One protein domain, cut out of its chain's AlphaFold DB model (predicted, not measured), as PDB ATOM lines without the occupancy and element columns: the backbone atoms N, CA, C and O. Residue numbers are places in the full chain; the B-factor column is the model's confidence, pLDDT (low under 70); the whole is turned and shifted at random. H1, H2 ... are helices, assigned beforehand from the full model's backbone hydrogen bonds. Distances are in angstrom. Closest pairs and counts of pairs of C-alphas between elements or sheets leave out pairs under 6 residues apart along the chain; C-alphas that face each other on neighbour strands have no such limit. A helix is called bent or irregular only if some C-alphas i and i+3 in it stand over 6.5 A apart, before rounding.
ATOM      1  N   ILE A  14     214.333 260.363 155.693       54.47
ATOM      2  CA  ILE A  14     213.316 259.314 155.848       54.47
ATOM      3  C   ILE A  14     211.934 259.911 156.156       54.47
ATOM      4  O   ILE A  14     210.937 259.507 155.558       54.47
ATOM      5  N   ASP A  15     211.870 260.926 157.022       63.75
ATOM      6  CA  ASP A  15     210.614 261.604 157.354       63.75
ATOM      7  C   ASP A  15     210.057 262.353 156.137       63.75
ATOM      8  O   ASP A  15     208.849 262.360 155.914       63.75
ATOM      9  N   MET A  16     210.922 262.942 155.299       64.19
ATOM     10  CA  MET A  16     210.472 263.592 154.063       64.19
ATOM     11  C   MET A  16     209.814 262.606 153.097       64.19
ATOM     12  O   MET A  16     208.791 262.945 152.503       64.19
ATOM     13  N   HIS A  17     210.357 261.393 152.963       62.84
ATOM     14  CA  HIS A  17     209.785 260.392 152.067       62.84
ATOM     15  C   HIS A  17     208.456 259.840 152.595       62.84
ATOM     16  O   HIS A  17     207.484 259.779 151.841       62.84
ATOM     17  N   ALA A  18     208.371 259.539 153.896       66.38
ATOM     18  CA  ALA A  18     207.128 259.102 154.531       66.38
ATOM     19  C   ALA A  18     206.021 260.164 154.408       66.38
ATOM     20  O   ALA A  18     204.869 259.840 154.119       66.38
ATOM     21  N   ILE A  19     206.369 261.443 154.564       65.69
ATOM     22  CA  ILE A  19     205.422 262.547 154.379       65.69
ATOM     23  C   ILE A  19     205.010 262.690 152.907       65.69
ATOM     24  O   ILE A  19     203.835 262.940 152.639       65.69
ATOM     25  N   GLY A  20     205.942 262.499 151.968       67.19
ATOM     26  CA  GLY A  20     205.657 262.464 150.532       67.19
ATOM     27  C   GLY A  20     204.614 261.402 150.185       67.19
ATOM     28  O   GLY A  20     203.574 261.743 149.633       67.19
ATOM     29  N   ILE A  21     204.823 260.161 150.634       65.25
ATOM     30  CA  ILE A  21     203.888 259.040 150.427       65.25
ATOM     31  C   ILE A  21     202.518 259.356 151.037       65.25
ATOM     32  O   ILE A  21     201.479 259.125 150.434       65.25
ATOM     33  N   VAL A  22     202.487 259.937 152.235       70.25
ATOM     34  CA  VAL A  22     201.237 260.295 152.917       70.25
ATOM     35  C   VAL A  22     200.472 261.419 152.202       70.25
ATOM     36  O   VAL A  22     199.246 261.501 152.327       70.25
ATOM     37  N   LEU A  23     201.168 262.309 151.493       68.31
ATOM     38  CA  LEU A  23     200.551 263.350 150.671       68.31
ATOM     39  C   LEU A  23     200.108 262.818 149.316       68.31
ATOM     40  O   LEU A  23     199.041 263.203 148.861       68.31
ATOM     41  N   GLU A  24     200.869 261.906 148.729       67.06
ATOM     42  CA  GLU A  24     200.525 261.209 147.494       67.06
ATOM     43  C   GLU A  24     199.288 260.325 147.688       67.06
ATOM     44  O   GLU A  24     198.326 260.436 146.939       67.06
ATOM     45  N   VAL A  25     199.213 259.562 148.784       65.25
ATOM     46  CA  VAL A  25     198.001 258.812 149.166       65.25
ATOM     47  C   VAL A  25     196.822 259.756 149.408       65.25
ATOM     48  O   VAL A  25     195.702 259.457 149.008       65.25
ATOM     49  N   ALA A  26     197.053 260.916 150.032       62.22
ATOM     50  CA  ALA A  26     196.006 261.924 150.204       62.22
ATOM     51  C   ALA A  26     195.602 262.601 148.882       62.22
ATOM     52  O   ALA A  26     194.490 263.117 148.803       62.22
ATOM     53  N   ALA A  27     196.477 262.606 147.876       62.19
ATOM     54  CA  ALA A  27     196.195 263.091 146.532       62.19
ATOM     55  C   ALA A  27     195.344 262.093 145.756       62.19
ATOM     56  O   ALA A  27     194.316 262.462 145.205       62.19
ATOM     57  N   VAL A  28     195.752 260.826 145.778       63.47
ATOM     58  CA  VAL A  28     195.101 259.723 145.064       63.47
ATOM     59  C   VAL A  28     193.739 259.389 145.672       63.47
ATOM     60  O   VAL A  28     192.805 259.072 144.947       63.47
ATOM     61  N   ALA A  29     193.585 259.506 146.994       59.88
ATOM     62  CA  ALA A  29     192.305 259.282 147.672       59.88
ATOM     63  C   ALA A  29     191.272 260.406 147.451       59.88
ATOM     64  O   ALA A  29     190.160 260.319 147.973       59.88
ATOM     65  N   VAL A  30     191.624 261.486 146.745       56.97
ATOM     66  CA  VAL A  30     190.688 262.556 146.398       56.97
ATOM     67  C   VAL A  30     190.444 262.505 144.896       56.97
ATOM     68  O   VAL A  30     191.310 262.879 144.113       56.97
ATOM     69  N   GLU A  31     189.264 262.025 144.506       54.38
ATOM     70  CA  GLU A  31     188.874 261.914 143.101       54.38
ATOM     71  C   GLU A  31     188.968 263.272 142.373       54.38
ATOM     72  O   GLU A  31     188.562 264.306 142.923       54.38
ATOM     73  N   PRO A  32     189.521 263.291 141.146       52.53
ATOM     74  CA  PRO A  32     189.917 264.511 140.444       52.53
ATOM     75  C   PRO A  32     188.767 265.278 139.779       52.53
ATOM     76  O   PRO A  32     189.019 266.339 139.213       52.53
ATOM     77  N   GLU A  33     187.530 264.781 139.814       52.69
ATOM     78  CA  GLU A  33     186.524 265.258 138.863       52.69
ATOM     79  C   GLU A  33     185.947 266.647 139.160       52.69
ATOM     80  O   GLU A  33     185.526 267.291 138.211       52.69
ATOM     81  N   GLU A  34     185.997 267.194 140.387       48.38
ATOM     82  CA  GLU A  34     185.384 268.525 140.601       48.38
ATOM     83  C   GLU A  34     185.793 269.313 141.866       48.38
ATOM     84  O   GLU A  34     185.041 270.159 142.355       48.38
ATOM     85  N   TYR A  35     186.998 269.113 142.419       55.56
ATOM     86  CA  TYR A  35     187.427 269.866 143.610       55.56
ATOM     87  C   TYR A  35     188.573 270.855 143.370       55.56
ATOM     88  O   TYR A  35     189.693 270.506 143.008       55.56
ATOM     89  N   SER A  36     188.294 272.127 143.692       75.06
ATOM     90  CA  SER A  36     189.275 273.212 143.806       75.06
ATOM     91  C   SER A  36     190.465 272.770 144.663       75.06
ATOM     92  O   SER A  36     190.266 272.299 145.785       75.06
ATOM     93  N   TYR A  37     191.696 273.000 144.188       75.50
ATOM     94  CA  TYR A  37     192.960 272.808 144.922       75.50
ATOM     95  C   TYR A  37     192.892 273.215 146.404       75.50
ATOM     96  O   TYR A  37     193.559 272.627 147.251       75.50
ATOM     97  N   ARG A  38     192.044 274.193 146.740       82.94
ATOM     98  CA  ARG A  38     191.754 274.636 148.104       82.94
ATOM     99  C   ARG A  38     191.239 273.528 149.033       82.94
ATOM    100  O   ARG A  38     191.631 273.510 150.194       82.94
ATOM    101  N   THR A  39     190.383 272.617 148.572       83.88
ATOM    102  CA  THR A  39     189.801 271.553 149.413       83.88
ATOM    103  C   THR A  39     190.850 270.515 149.787       83.88
ATOM    104  O   THR A  39     190.972 270.149 150.958       83.88
ATOM    105  N   VAL A  40     191.653 270.086 148.811       82.44
ATOM    106  CA  VAL A  40     192.780 269.179 149.058       82.44
ATOM    107  C   VAL A  40     193.799 269.851 149.967       82.44
ATOM    108  O   VAL A  40     194.198 269.287 150.986       82.44
ATOM    109  N   PHE A  41     194.123 271.111 149.674       86.62
ATOM    110  CA  PHE A  41     195.012 271.909 150.502       86.62
ATOM    111  C   PHE A  41     194.524 271.973 151.956       86.62
ATOM    112  O   PHE A  41     195.288 271.673 152.869       86.62
ATOM    113  N   ARG A  42     193.230 272.233 152.181       87.50
ATOM    114  CA  ARG A  42     192.608 272.251 153.514       87.50
ATOM    115  C   ARG A  42     192.715 270.903 154.232       87.50
ATOM    116  O   ARG A  42     193.056 270.884 155.411       87.50
ATOM    117  N   LYS A  43     192.504 269.778 153.537       84.31
ATOM    118  CA  LYS A  43     192.690 268.428 154.111       84.31
ATOM    119  C   LYS A  43     194.152 268.148 154.484       84.31
ATOM    120  O   LYS A  43     194.420 267.508 155.497       84.31
ATOM    121  N   THR A  44     195.103 268.635 153.687       85.81
ATOM    122  CA  THR A  44     196.548 268.469 153.943       85.81
ATOM    123  C   THR A  44     197.119 269.477 154.945       85.81
ATOM    124  O   THR A  44     198.211 269.268 155.478       85.81
ATOM    125  N   MET A  45     196.374 270.540 155.257       89.62
ATOM    126  CA  MET A  45     196.831 271.671 156.060       89.62
ATOM    127  C   MET A  45     197.388 271.290 157.441       89.62
ATOM    128  O   MET A  45     198.460 271.794 157.781       89.62
ATOM    129  N   PRO A  46     196.774 270.378 158.227       85.75
ATOM    130  CA  PRO A  46     197.331 269.984 159.522       85.75
ATOM    131  C   PRO A  46     198.754 269.416 159.410       85.75
ATOM    132  O   PRO A  46     199.605 269.694 160.252       85.75
ATOM    133  N   LYS A  47     199.047 268.673 158.334       83.25
ATOM    134  CA  LYS A  47     200.382 268.110 158.081       83.25
ATOM    135  C   LYS A  47     201.367 269.203 157.674       83.25
ATOM    136  O   LYS A  47     202.447 269.296 158.252       83.25
ATOM    137  N   LEU A  48     200.972 270.074 156.739       88.06
ATOM    138  CA  LEU A  48     201.793 271.212 156.305       88.06
ATOM    139  C   LEU A  48     202.140 272.140 157.476       88.06
ATOM    140  O   LEU A  48     203.258 272.651 157.555       88.06
ATOM    141  N   TYR A  49     201.204 272.316 158.407       88.06
ATOM    142  CA  TYR A  49     201.415 273.078 159.628       88.06
ATOM    143  C   TYR A  49     202.481 272.449 160.533       88.06
ATOM    144  O   TYR A  49     203.430 273.128 160.924       88.06
ATOM    145  N   VAL A  50     202.386 271.143 160.806       81.88
ATOM    146  CA  VAL A  50     203.394 270.411 161.593       81.88
ATOM    147  C   VAL A  50     204.777 270.532 160.947       81.88
ATOM    148  O   VAL A  50     205.752 270.871 161.613       81.88
ATOM    149  N   MET A  51     204.873 270.366 159.628       84.25
ATOM    150  CA  MET A  51     206.137 270.530 158.900       84.25
ATOM    151  C   MET A  51     206.708 271.947 159.029       84.25
ATOM    152  O   MET A  51     207.921 272.122 159.180       84.25
ATOM    153  N   ARG A  52     205.846 272.972 159.004       90.25
ATOM    154  CA  ARG A  52     206.258 274.365 159.208       90.25
ATOM    155  C   ARG A  52     206.784 274.590 160.625       90.25
ATOM    156  O   ARG A  52     207.812 275.252 160.768       90.25
ATOM    157  N   GLN A  53     206.140 274.002 161.636       82.25
ATOM    158  CA  GLN A  53     206.595 274.031 163.034       82.25
ATOM    159  C   GLN A  53     207.951 273.338 163.222       82.25
ATOM    160  O   GLN A  53     208.769 273.764 164.033       82.25
ATOM    161  N   HIS A  54     208.249 272.331 162.402       80.00
ATOM    162  CA  HIS A  54     209.565 271.691 162.348       80.00
ATOM    163  C   HIS A  54     210.600 272.436 161.486       80.00
ATOM    164  O   HIS A  54     211.676 271.911 161.209       80.00
ATOM    165  N   GLY A  55     210.309 273.672 161.075       81.44
ATOM    166  CA  GLY A  55     211.264 274.551 160.400       81.44
ATOM    167  C   GLY A  55     211.290 274.435 158.876       81.44
ATOM    168  O   GLY A  55     212.097 275.113 158.238       81.44
ATOM    169  N   MET A  56     210.403 273.651 158.255       86.06
ATOM    170  CA  MET A  56     210.374 273.534 156.797       86.06
ATOM    171  C   MET A  56     209.928 274.848 156.146       86.06
ATOM    172  O   MET A  56     208.836 275.337 156.408       86.06
ATOM    173  N   SER A  57     210.759 275.444 155.293       91.31
ATOM    174  CA  SER A  57     210.455 276.691 154.575       91.31
ATOM    175  C   SER A  57     209.332 276.525 153.542       91.31
ATOM    176  O   SER A  57     209.128 275.443 152.995       91.31
ATOM    177  N   PHE A  58     208.655 277.620 153.175       93.38
ATOM    178  CA  PHE A  58     207.645 277.593 152.105       93.38
ATOM    179  C   PHE A  58     208.198 277.098 150.762       93.38
ATOM    180  O   PHE A  58     207.481 276.443 150.018       93.38
ATOM    181  N   ARG A  59     209.480 277.351 150.463       92.75
ATOM    182  CA  ARG A  59     210.137 276.817 149.258       92.75
ATOM    183  C   ARG A  59     210.284 275.293 149.305       92.75
ATOM    184  O   ARG A  59     210.227 274.642 148.269       92.75
ATOM    185  N   GLN A  60     210.508 274.718 150.487       89.94
ATOM    186  CA  GLN A  60     210.564 273.264 150.673       89.94
ATOM    187  C   GLN A  60     209.166 272.648 150.607       89.94
ATOM    188  O   GLN A  60     208.986 271.686 149.872       89.94
ATOM    189  N   LEU A  61     208.174 273.254 151.273       91.50
ATOM    190  CA  LEU A  61     206.776 272.821 151.179       91.50
ATOM    191  C   LEU A  61     206.268 272.870 149.733       91.50
ATOM    192  O   LEU A  61     205.641 271.925 149.280       91.50
ATOM    193  N   HIS A  62     206.591 273.928 148.987       93.94
ATOM    194  CA  HIS A  62     206.251 274.050 147.569       93.94
ATOM    195  C   HIS A  62     206.882 272.947 146.720       93.94
ATOM    196  O   HIS A  62     206.192 272.330 145.920       93.94
ATOM    197  N   ARG A  63     208.183 272.673 146.901       91.31
ATOM    198  CA  ARG A  63     208.860 271.576 146.188       91.31
ATOM    199  C   ARG A  63     208.218 270.226 146.492       91.31
ATOM    200  O   ARG A  63     207.997 269.452 145.574       91.31
ATOM    201  N   LEU A  64     207.882 269.983 147.752       88.56
ATOM    202  CA  LEU A  64     207.261 268.739 148.189       88.56
ATOM    203  C   LEU A  64     205.819 268.591 147.675       88.56
ATOM    204  O   LEU A  64     205.454 267.517 147.217       88.56
ATOM    205  N   LEU A  65     205.026 269.666 147.655       89.19
ATOM    206  CA  LEU A  65     203.699 269.659 147.028       89.19
ATOM    207  C   LEU A  65     203.789 269.425 145.518       89.19
ATOM    208  O   LEU A  65     203.032 268.626 144.979       89.19
ATOM    209  N   HIS A  66     204.755 270.055 144.850       90.19
ATOM    210  CA  HIS A  66     204.995 269.850 143.425       90.19
ATOM    211  C   HIS A  66     205.419 268.405 143.114       90.19
ATOM    212  O   HIS A  66     204.984 267.842 142.117       90.19
ATOM    213  N   GLN A  67     206.247 267.792 143.966       86.94
ATOM    214  CA  GLN A  67     206.624 266.376 143.858       86.94
ATOM    215  C   GLN A  67     205.435 265.439 144.093       86.94
ATOM    216  O   GLN A  67     205.350 264.405 143.447       86.94
ATOM    217  N   ALA A  68     204.497 265.825 144.958       83.69
ATOM    218  CA  ALA A  68     203.273 265.077 145.235       83.69
ATOM    219  C   ALA A  68     202.155 265.293 144.189       83.69
ATOM    220  O   ALA A  68     201.010 264.936 144.448       83.69
ATOM    221  N   GLY A  69     202.449 265.914 143.039       84.12
ATOM    222  CA  GLY A  69     201.463 266.146 141.976       84.12
ATOM    223  C   GLY A  69     200.553 267.363 142.184       84.12
ATOM    224  O   GLY A  69     199.558 267.505 141.482       84.12
ATOM    225  N   PHE A  70     200.894 268.271 143.106       85.94
ATOM    226  CA  PHE A  70     200.176 269.531 143.332       85.94
ATOM    227  C   PHE A  70     200.995 270.741 142.864       85.94
ATOM    228  O   PHE A  70     201.639 271.409 143.685       85.94
ATOM    229  N   PRO A  71     200.973 271.069 141.560       88.06
ATOM    230  CA  PRO A  71     201.679 272.225 141.023       88.06
ATOM    231  C   PRO A  71     200.937 273.521 141.387       88.06
ATOM    232  O   PRO A  71     200.186 274.090 140.601       88.06
ATOM    233  N   ILE A  72     201.138 274.003 142.613       89.69
ATOM    234  CA  ILE A  72     200.576 275.266 143.106       89.69
ATOM    235  C   ILE A  72     201.698 276.295 143.179       89.69
ATOM    236  O   ILE A  72     202.710 276.032 143.816       89.69
ATOM    237  N   ALA A  73     201.506 277.488 142.611       93.06
ATOM    238  CA  ALA A  73     202.491 278.567 142.701       93.06
ATOM    239  C   ALA A  73     202.843 278.923 144.161       93.06
ATOM    240  O   ALA A  73     201.979 278.958 145.039       93.06
ATOM    241  N   LEU A  74     204.110 279.261 144.429       92.56
ATOM    242  CA  LEU A  74     204.607 279.578 145.777       92.56
ATOM    243  C   LEU A  74     203.835 280.720 146.464       92.56
ATOM    244  O   LEU A  74     203.616 280.683 147.676       92.56
ATOM    245  N   THR A  75     203.424 281.733 145.704       91.19
ATOM    246  CA  THR A  75     202.586 282.838 146.196       91.19
ATOM    247  C   THR A  75     201.212 282.329 146.627       91.19
ATOM    248  O   THR A  75     200.793 282.591 147.753       91.19
ATOM    249  N   THR A  76     200.566 281.511 145.793       90.69
ATOM    250  CA  THR A  76     199.282 280.864 146.091       90.69
ATOM    251  C   THR A  76     199.374 279.950 147.308       90.69
ATOM    252  O   THR A  76     198.504 280.017 148.172       90.69
ATOM    253  N   LEU A  77     200.455 279.172 147.445       93.31
ATOM    254  CA  LEU A  77     200.726 278.347 148.625       93.31
ATOM    255  C   LEU A  77     200.732 279.189 149.905       93.31
ATOM    256  O   LEU A  77     200.064 278.841 150.875       93.31
ATOM    257  N   ARG A  78     201.458 280.315 149.909       93.19
ATOM    258  CA  ARG A  78     201.507 281.229 151.062       93.19
ATOM    259  C   ARG A  78     200.121 281.780 151.386       93.19
ATOM    260  O   ARG A  78     199.706 281.749 152.540       93.19
ATOM    261  N   THR A  79     199.387 282.244 150.375       91.12
ATOM    262  CA  THR A  79     198.033 282.776 150.556       91.12
ATOM    263  C   THR A  79     197.072 281.718 151.092       91.12
ATOM    264  O   THR A  79     196.301 282.005 152.006       91.12
ATOM    265  N   TYR A  80     197.109 280.497 150.556       92.75
ATOM    266  CA  TYR A  80     196.246 279.399 150.990       92.75
ATOM    267  C   TYR A  80     196.589 278.942 152.401       92.75
ATOM    268  O   TYR A  80     195.679 278.756 153.202       92.75
ATOM    269  N   TYR A  81     197.877 278.840 152.725       93.94
ATOM    270  CA  TYR A  81     198.348 278.512 154.066       93.94
ATOM    271  C   TYR A  81     197.820 279.518 155.097       93.94
ATOM    272  O   TYR A  81     197.171 279.123 156.062       93.94
ATOM    273  N   SER A  82     198.000 280.820 154.853       91.38
ATOM    274  CA  SER A  82     197.506 281.864 155.760       91.38
ATOM    275  C   SER A  82     195.979 281.874 155.879       91.38
ATOM    276  O   SER A  82     195.454 282.001 156.982       91.38
ATOM    277  N   LYS A  83     195.249 281.699 154.766       90.56
ATOM    278  CA  LYS A  83     193.776 281.626 154.786       90.56
ATOM    279  C   LYS A  83     193.277 280.413 155.570       90.56
ATOM    280  O   LYS A  83     192.410 280.571 156.423       90.56
ATOM    281  N   CYS A  84     193.846 279.230 155.333       90.19
ATOM    282  CA  CYS A  84     193.434 278.009 156.025       90.19
ATOM    283  C   CYS A  84     193.735 278.074 157.526       90.19
ATOM    284  O   CYS A  84     192.932 277.584 158.312       90.19
ATOM    285  N   LEU A  85     194.838 278.708 157.944       88.62
ATOM    286  CA  LEU A  85     195.107 278.913 159.371       88.62
ATOM    287  C   LEU A  85     194.048 279.774 160.054       88.62
ATOM    288  O   LEU A  85     193.598 279.435 161.146       88.62
ATOM    289  N   LEU A  86     193.625 280.866 159.415       87.69
ATOM    290  CA  LEU A  86     192.568 281.722 159.956       87.69
ATOM    291  C   LEU A  86     191.229 280.978 160.041       87.69
ATOM    292  O   LEU A  86     190.531 281.091 161.048       87.69
ATOM    293  N   GLU A  87     190.893 280.186 159.020       89.06
ATOM    294  CA  GLU A  87     189.694 279.337 159.014       89.06
ATOM    295  C   GLU A  87     189.737 278.296 160.144       89.06
ATOM    296  O   GLU A  87     188.806 278.228 160.947       89.06
ATOM    297  N   MET A  88     190.844 277.554 160.278       84.00
ATOM    298  CA  MET A  88     191.035 276.561 161.341       84.00
ATOM    299  C   MET A  88     190.984 277.188 162.739       84.00
ATOM    300  O   MET A  88     190.369 276.626 163.644       84.00
ATOM    301  N   ARG A  89     191.581 278.372 162.931       83.44
ATOM    302  CA  ARG A  89     191.464 279.116 164.193       83.44
ATOM    303  C   ARG A  89     190.005 279.457 164.490       83.44
ATOM    304  O   ARG A  89     189.545 279.228 165.607       83.44
ATOM    305  N   GLY A  90     189.274 279.956 163.495       86.81
ATOM    306  CA  GLY A  90     187.849 280.254 163.620       86.81
ATOM    307  C   GLY A  90     187.026 279.025 164.019       86.81
ATOM    308  O   GLY A  90     186.167 279.118 164.896       86.81
ATOM    309  N   GLU A  91     187.320 277.861 163.443       85.12
ATOM    310  CA  GLU A  91     186.691 276.586 163.809       85.12
ATOM    311  C   GLU A  91     187.015 276.165 165.247       85.12
ATOM    312  O   GLU A  91     186.102 275.811 165.999       85.12
ATOM    313  N   CYS A  92     188.280 276.264 165.668       77.38
ATOM    314  CA  CYS A  92     188.700 275.991 167.046       77.38
ATOM    315  C   CYS A  92     187.988 276.912 168.049       77.38
ATOM    316  O   CYS A  92     187.484 276.451 169.075       77.38
ATOM    317  N   GLU A  93     187.883 278.207 167.750       83.69
ATOM    318  CA  GLU A  93     187.160 279.168 168.586       83.69
ATOM    319  C   GLU A  93     185.658 278.861 168.645       83.69
ATOM    320  O   GLU A  93     185.052 278.912 169.718       83.69
ATOM    321  N   GLN A  94     185.039 278.503 167.516       88.62
ATOM    322  CA  GLN A  94     183.640 278.075 167.487       88.62
ATOM    323  C   GLN A  94     183.423 276.798 168.303       88.62
ATOM    324  O   GLN A  94     182.441 276.710 169.044       88.62
ATOM    325  N   TYR A  95     184.329 275.828 168.201       80.31
ATOM    326  CA  TYR A  95     184.286 274.595 168.981       80.31
ATOM    327  C   TYR A  95     184.403 274.878 170.483       80.31
ATOM    328  O   TYR A  95     183.582 274.397 171.265       80.31
ATOM    329  N   LEU A  96     185.328 275.752 170.892       79.81
ATOM    330  CA  LEU A  96     185.447 276.207 172.280       79.81
ATOM    331  C   LEU A  96     184.166 276.894 172.777       79.81
ATOM    332  O   LEU A  96     183.700 276.598 173.877       79.81
ATOM    333  N   ARG A  97     183.541 277.755 171.960       89.50
ATOM    334  CA  ARG A  97     182.250 278.385 172.298       89.50
ATOM    335  C   ARG A  97     181.127 277.353 172.434       89.50
ATOM    336  O   ARG A  97     180.282 277.499 173.317       89.50
ATOM    337  N   LYS A  98     181.097 276.322 171.581       86.06
ATOM    338  CA  LYS A  98     180.131 275.212 171.682       86.06
ATOM    339  C   LYS A  98     180.334 274.434 172.984       86.06
ATOM    340  O   LYS A  98     179.366 274.256 173.718       86.06
ATOM    341  N   LEU A  99     181.573 274.063 173.312       78.69
ATOM    342  CA  LEU A  99     181.909 273.408 174.581       78.69
ATOM    343  C   LEU A  99     181.508 274.256 175.793       78.69
ATOM    344  O   LEU A  99     180.949 273.732 176.752       78.69
ATOM    345  N   ASP A 100     181.713 275.573 175.737       84.81
ATOM    346  CA  ASP A 100     181.291 276.486 176.802       84.81
ATOM    347  C   ASP A 100     179.779 276.526 177.001       84.81
ATOM    348  O   ASP A 100     179.310 276.557 178.140       84.81
ATOM    349  N   ARG A 101     179.004 276.495 175.912       88.56
ATOM    350  CA  ARG A 101     177.540 276.400 175.990       88.56
ATOM    351  C   ARG A 101     177.106 275.067 176.589       88.56
ATOM    352  O   ARG A 101     176.254 275.072 177.471       88.56
ATOM    353  N   VAL A 102     177.719 273.958 176.166       84.38
ATOM    354  CA  VAL A 102     177.426 272.622 176.709       84.38
ATOM    355  C   VAL A 102     177.747 272.567 178.198       84.38
ATOM    356  O   VAL A 102     176.892 272.154 178.965       84.38
ATOM    357  N   MET A 103     178.905 273.053 178.649       79.88
ATOM    358  CA  MET A 103     179.240 273.065 180.080       79.88
ATOM    359  C   MET A 103     178.303 273.947 180.912       79.88
ATOM    360  O   MET A 103     177.964 273.582 182.035       79.88
ATOM    361  N   LYS A 104     177.872 275.100 180.380       85.50
ATOM    362  CA  LYS A 104     176.896 275.972 181.054       85.50
ATOM    363  C   LYS A 104     175.498 275.343 181.105       85.50
ATOM    364  O   LYS A 104     174.792 275.537 182.089       85.50
ATOM    365  N   GLY A 105     175.106 274.591 180.073       79.62
ATOM    366  CA  GLY A 105     173.822 273.883 180.005       79.62
ATOM    367  C   GLY A 105     173.787 272.570 180.798       79.62
ATOM    368  O   GLY A 105     172.788 272.272 181.447       79.62
ATOM    369  N   ALA A 106     174.892 271.822 180.816       68.19
ATOM    370  CA  ALA A 106     175.038 270.533 181.499       68.19
ATOM    371  C   ALA A 106     174.985 270.646 183.029       68.19
ATOM    372  O   ALA A 106     174.708 269.658 183.698       68.19
ATOM    373  N   GLY A 107     175.143 271.848 183.594       59.62
ATOM    374  CA  GLY A 107     174.859 272.101 185.011       59.62
ATOM    375  C   GLY A 107     173.411 271.788 185.427       59.62
ATOM    376  O   GLY A 107     173.132 271.744 186.620       59.62
ATOM    377  N   LYS A 108     172.499 271.559 184.468       63.38
ATOM    378  CA  LYS A 108     171.097 271.186 184.713       63.38
ATOM    379  C   LYS A 108     170.741 269.744 184.329       63.38
ATOM    380  O   LYS A 108     169.660 269.294 184.686       63.38
ATOM    381  N   ALA A 109     171.609 269.021 183.618       58.66
ATOM    382  CA  ALA A 109     171.345 267.661 183.143       58.66
ATOM    383  C   ALA A 109     172.482 266.731 183.594       58.66
ATOM    384  O   ALA A 109     173.569 266.723 183.018       58.66
ATOM    385  N   ALA A 110     172.238 265.983 184.669       55.41
ATOM    386  CA  ALA A 110     173.198 265.050 185.245       55.41
ATOM    387  C   ALA A 110     173.376 263.821 184.336       55.41
ATOM    388  O   ALA A 110     172.401 263.122 184.079       55.41
ATOM    389  N   ASN A 111     174.611 263.613 183.852       57.75
ATOM    390  CA  ASN A 111     175.256 262.345 183.428       57.75
ATOM    391  C   ASN A 111     176.334 262.509 182.337       57.75
ATOM    392  O   ASN A 111     176.857 261.518 181.838       57.75
ATOM    393  N   VAL A 112     176.724 263.732 181.965       63.28
ATOM    394  CA  VAL A 112     177.913 263.925 181.113       63.28
ATOM    395  C   VAL A 112     179.155 264.012 181.998       63.28
ATOM    396  O   VAL A 112     179.177 264.811 182.936       63.28
ATOM    397  N   ASP A 113     180.190 263.221 181.686       71.88
ATOM    398  CA  ASP A 113     181.494 263.243 182.362       71.88
ATOM    399  C   ASP A 113     182.202 264.596 182.138       71.88
ATOM    400  O   ASP A 113     183.019 264.813 181.236       71.88
ATOM    401  N   LEU A 114     181.815 265.561 182.972       70.62
ATOM    402  CA  LEU A 114     182.270 266.948 182.970       70.62
ATOM    403  C   LEU A 114     183.786 267.069 183.161       70.62
ATOM    404  O   LEU A 114     184.353 268.102 182.802       70.62
ATOM    405  N   ALA A 115     184.452 266.055 183.721       75.38
ATOM    406  CA  ALA A 115     185.899 266.060 183.901       75.38
ATOM    407  C   ALA A 115     186.628 265.936 182.555       75.38
ATOM    408  O   ALA A 115     187.510 266.749 182.264       75.38
ATOM    409  N   GLN A 116     186.202 265.004 181.695       73.50
ATOM    410  CA  GLN A 116     186.775 264.828 180.354       73.50
ATOM    411  C   GLN A 116     186.529 266.052 179.470       73.50
ATOM    412  O   GLN A 116     187.432 266.519 178.775       73.50
ATOM    413  N   LEU A 117     185.328 266.633 179.552       72.19
ATOM    414  CA  LEU A 117     184.974 267.822 178.777       72.19
ATOM    415  C   LEU A 117     185.791 269.051 179.203       72.19
ATOM    416  O   LEU A 117     186.251 269.824 178.359       72.19
ATOM    417  N   ARG A 118     186.017 269.218 180.515       76.81
ATOM    418  CA  ARG A 118     186.901 270.267 181.036       76.81
ATOM    419  C   ARG A 118     188.333 270.043 180.576       76.81
ATOM    420  O   ARG A 118     188.899 270.987 180.047       76.81
ATOM    421  N   ALA A 119     188.877 268.830 180.701       75.31
ATOM    422  CA  ALA A 119     190.234 268.501 180.264       75.31
ATOM    423  C   ALA A 119     190.445 268.762 178.763       75.31
ATOM    424  O   ALA A 119     191.429 269.396 178.380       75.31
ATOM    425  N   ALA A 120     189.487 268.365 177.921       70.62
ATOM    426  CA  ALA A 120     189.507 268.655 176.490       70.62
ATOM    427  C   ALA A 120     189.469 270.167 176.216       70.62
ATOM    428  O   ALA A 120     190.237 270.672 175.397       70.62
ATOM    429  N   LYS A 121     188.636 270.922 176.943       74.62
ATOM    430  CA  LYS A 121     188.603 272.384 176.835       74.62
ATOM    431  C   LYS A 121     189.932 273.016 177.253       74.62
ATOM    432  O   LYS A 121     190.403 273.912 176.554       74.62
ATOM    433  N   THR A 122     190.539 272.594 178.366       73.44
ATOM    434  CA  THR A 122     191.847 273.116 178.790       73.44
ATOM    435  C   THR A 122     192.921 272.776 177.769       73.44
ATOM    436  O   THR A 122     193.699 273.659 177.437       73.44
ATOM    437  N   ALA A 123     192.920 271.561 177.212       69.38
ATOM    438  CA  ALA A 123     193.859 271.145 176.176       69.38
ATOM    439  C   ALA A 123     193.728 272.008 174.910       69.38
ATOM    440  O   ALA A 123     194.716 272.584 174.466       69.38
ATOM    441  N   VAL A 124     192.512 272.198 174.383       68.38
ATOM    442  CA  VAL A 124     192.280 273.034 173.191       68.38
ATOM    443  C   VAL A 124     192.625 274.496 173.467       68.38
ATOM    444  O   VAL A 124     193.310 275.127 172.668       68.38
ATOM    445  N   ARG A 125     192.220 275.043 174.620       72.44
ATOM    446  CA  ARG A 125     192.558 276.422 174.993       72.44
ATOM    447  C   ARG A 125     194.062 276.596 175.159       72.44
ATOM    448  O   ARG A 125     194.588 277.594 174.694       72.44
ATOM    449  N   SER A 126     194.736 275.617 175.761       66.75
ATOM    450  CA  SER A 126     196.190 275.603 175.891       66.75
ATOM    451  C   SER A 126     196.889 275.443 174.550       66.75
ATOM    452  O   SER A 126     197.942 276.020 174.395       66.75
ATOM    453  N   ALA A 127     196.324 274.741 173.564       62.25
ATOM    454  CA  ALA A 127     196.900 274.658 172.223       62.25
ATOM    455  C   ALA A 127     196.767 275.994 171.474       62.25
ATOM    456  O   ALA A 127     197.732 276.451 170.872       62.25
ATOM    457  N   VAL A 128     195.610 276.656 171.588       63.16
ATOM    458  CA  VAL A 128     195.365 277.981 170.992       63.16
ATOM    459  C   VAL A 128     196.247 279.053 171.644       63.16
ATOM    460  O   VAL A 128     196.871 279.844 170.944       63.16
ATOM    461  N   THR A 129     196.370 279.061 172.975       62.31
ATOM    462  CA  THR A 129     197.219 280.034 173.683       62.31
ATOM    463  C   THR A 129     198.693 279.648 173.699       62.31
ATOM    464  O   THR A 129     199.536 280.529 173.773       62.31
ATOM    465  N   ALA A 130     199.052 278.363 173.626       57.28
ATOM    466  CA  ALA A 130     200.429 277.938 173.388       57.28
ATOM    467  C   ALA A 130     200.852 278.257 171.960       57.28
ATOM    468  O   ALA A 130     202.033 278.437 171.744       57.28
ATOM    469  N   GLU A 131     199.966 278.400 170.983       55.56
ATOM    470  CA  GLU A 131     200.368 278.973 169.695       55.56
ATOM    471  C   GLU A 131     200.810 280.433 169.855       55.56
ATOM    472  O   GLU A 131     201.894 280.813 169.407       55.56
ATOM    473  N   GLU A 132     200.028 281.217 170.602       53.84
ATOM    474  CA  GLU A 132     200.357 282.603 170.960       53.84
ATOM    475  C   GLU A 132     201.644 282.662 171.817       53.84
ATOM    476  O   GLU A 132     202.540 283.472 171.569       53.84
ATOM    477  N   ASN A 133     201.803 281.730 172.764       41.81
ATOM    478  CA  ASN A 133     202.901 281.704 173.732       41.81
ATOM    479  C   ASN A 133     204.137 280.913 173.299       41.81
ATOM    480  O   ASN A 133     205.189 281.138 173.869       41.81
ATOM    481  N   THR A 134     204.084 279.989 172.343       46.31
ATOM    482  CA  THR A 134     205.276 279.300 171.803       46.31
ATOM    483  C   THR A 134     205.930 280.195 170.759       46.31
ATOM    484  O   THR A 134     207.157 280.265 170.723       46.31
ATOM    485  N   GLY A 135     205.130 280.987 170.029       42.38
ATOM    486  CA  GLY A 135     205.611 282.174 169.320       42.38
ATOM    487  C   GLY A 135     206.307 283.159 170.268       42.38
ATOM    488  O   GLY A 135     207.456 283.529 170.028       42.38
ATOM    489  N   ALA A 136     205.684 283.492 171.405       34.62
ATOM    490  CA  ALA A 136     206.277 284.404 172.393       34.62
ATOM    491  C   ALA A 136     207.462 283.806 173.198       34.62
ATOM    492  O   ALA A 136     208.441 284.491 173.472       34.62
ATOM    493  N   ALA A 137     207.442 282.523 173.570       30.44
ATOM    494  CA  ALA A 137     208.443 281.873 174.428       30.44
ATOM    495  C   ALA A 137     209.656 281.338 173.656       30.44
ATOM    496  O   ALA A 137     210.717 281.137 174.257       30.44
ATOM    497  N   ALA A 138     209.531 281.096 172.346       35.72
ATOM    498  CA  ALA A 138     210.684 280.953 171.461       35.72
ATOM    499  C   ALA A 138     211.414 282.301 171.300       35.72
ATOM    500  O   ALA A 138     212.645 282.319 171.344       35.72
ATOM    501  N   ALA A 139     210.670 283.416 171.232       33.28
ATOM    502  CA  ALA A 139     211.224 284.773 171.212       33.28
ATOM    503  C   ALA A 139     211.931 285.135 172.538       33.28
ATOM    504  O   ALA A 139     213.099 285.515 172.526       33.28
TER     505      ALA A 139
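This is residues 14 to 139 of the 330 residues of an uncharacterized protein of Paraburkholderia panacisoli (UniProt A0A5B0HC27). One long helix, H4, has a small head of three helices at its beginning and a fifth helix, H5, folding back beside its far half as a splayed hairpin. In the head H2 and H3 pack crosswise on the first part of H4, and H1 covers them on the side away from H4; residues 31 to 36 of the link H1 to H2 and residues 129 to 139 of H5 stick out. The printed part has 126 residues with five named helices, H1 to H5 in order along the chain, and no named strand; the class is all helix. It is loose, with a radius of gyration of the C-alphas of 18.2 A and spans of 54 by 42 by 28 A.

H1 is residues 14 to 28, 21.2 A long, with C-alpha 14 at (213.316, 259.314, 155.848). H2 is residues 37 to 53, 22.7 A long; it has a kink of 60 degrees near residue 44 and is irregular, with C-alphas 43 and 46 being 7.3 A apart. H3 is residues 58 to 67. H4, residues 74 to 106, is the longest helix at 47.2 A and starts at C-alpha 74, (204.607, 279.578, 145.777). H5, residues 114 to 139, is 36.0 A long, has a kink of 44 degrees near residue 132 and ends at C-alpha 139, (211.224, 284.773, 171.212).

H4 is the hub, touching three helices. With residues 74 to 78 it touches H3, about perpendicular at 82 degrees; the closest C-alphas, of His 62 and Leu 74, are 6.0 A apart. With residues 80 to 84 it touches H2, about perpendicular at 85 degrees, closest at the C-alphas of Arg 42 and Cys 84, 6.3 A. With residues 89 to 103 it touches H5, closest at the C-alphas of Leu 96 and Lys 121, 6.7 A. H4 and H5 form a helical hairpin, opposite ways at a shallow tilt of 34.9 degrees, only just short of steep. H1 only just touches H2, with 3 pairs of C-alphas within 8 A, the closest those of Leu 23 and Thr 44, 7.3 A; they form a helical hairpin at a shallow tilt of 14 degrees. H1 and H4 are apart. In H1, H3, H4 and H5 every O i to N i+4 pair is within hydrogen-bond range; in H2 11 of 13 are.

The two farthest C-alphas, of Gln 67 and Lys 108, are 54.4 A apart. The printed part has no cut and no long link. The mean pLDDT of the printed part is 75.2; 44 residues are under 70, among them residues 23 to 35 and 126 to 139.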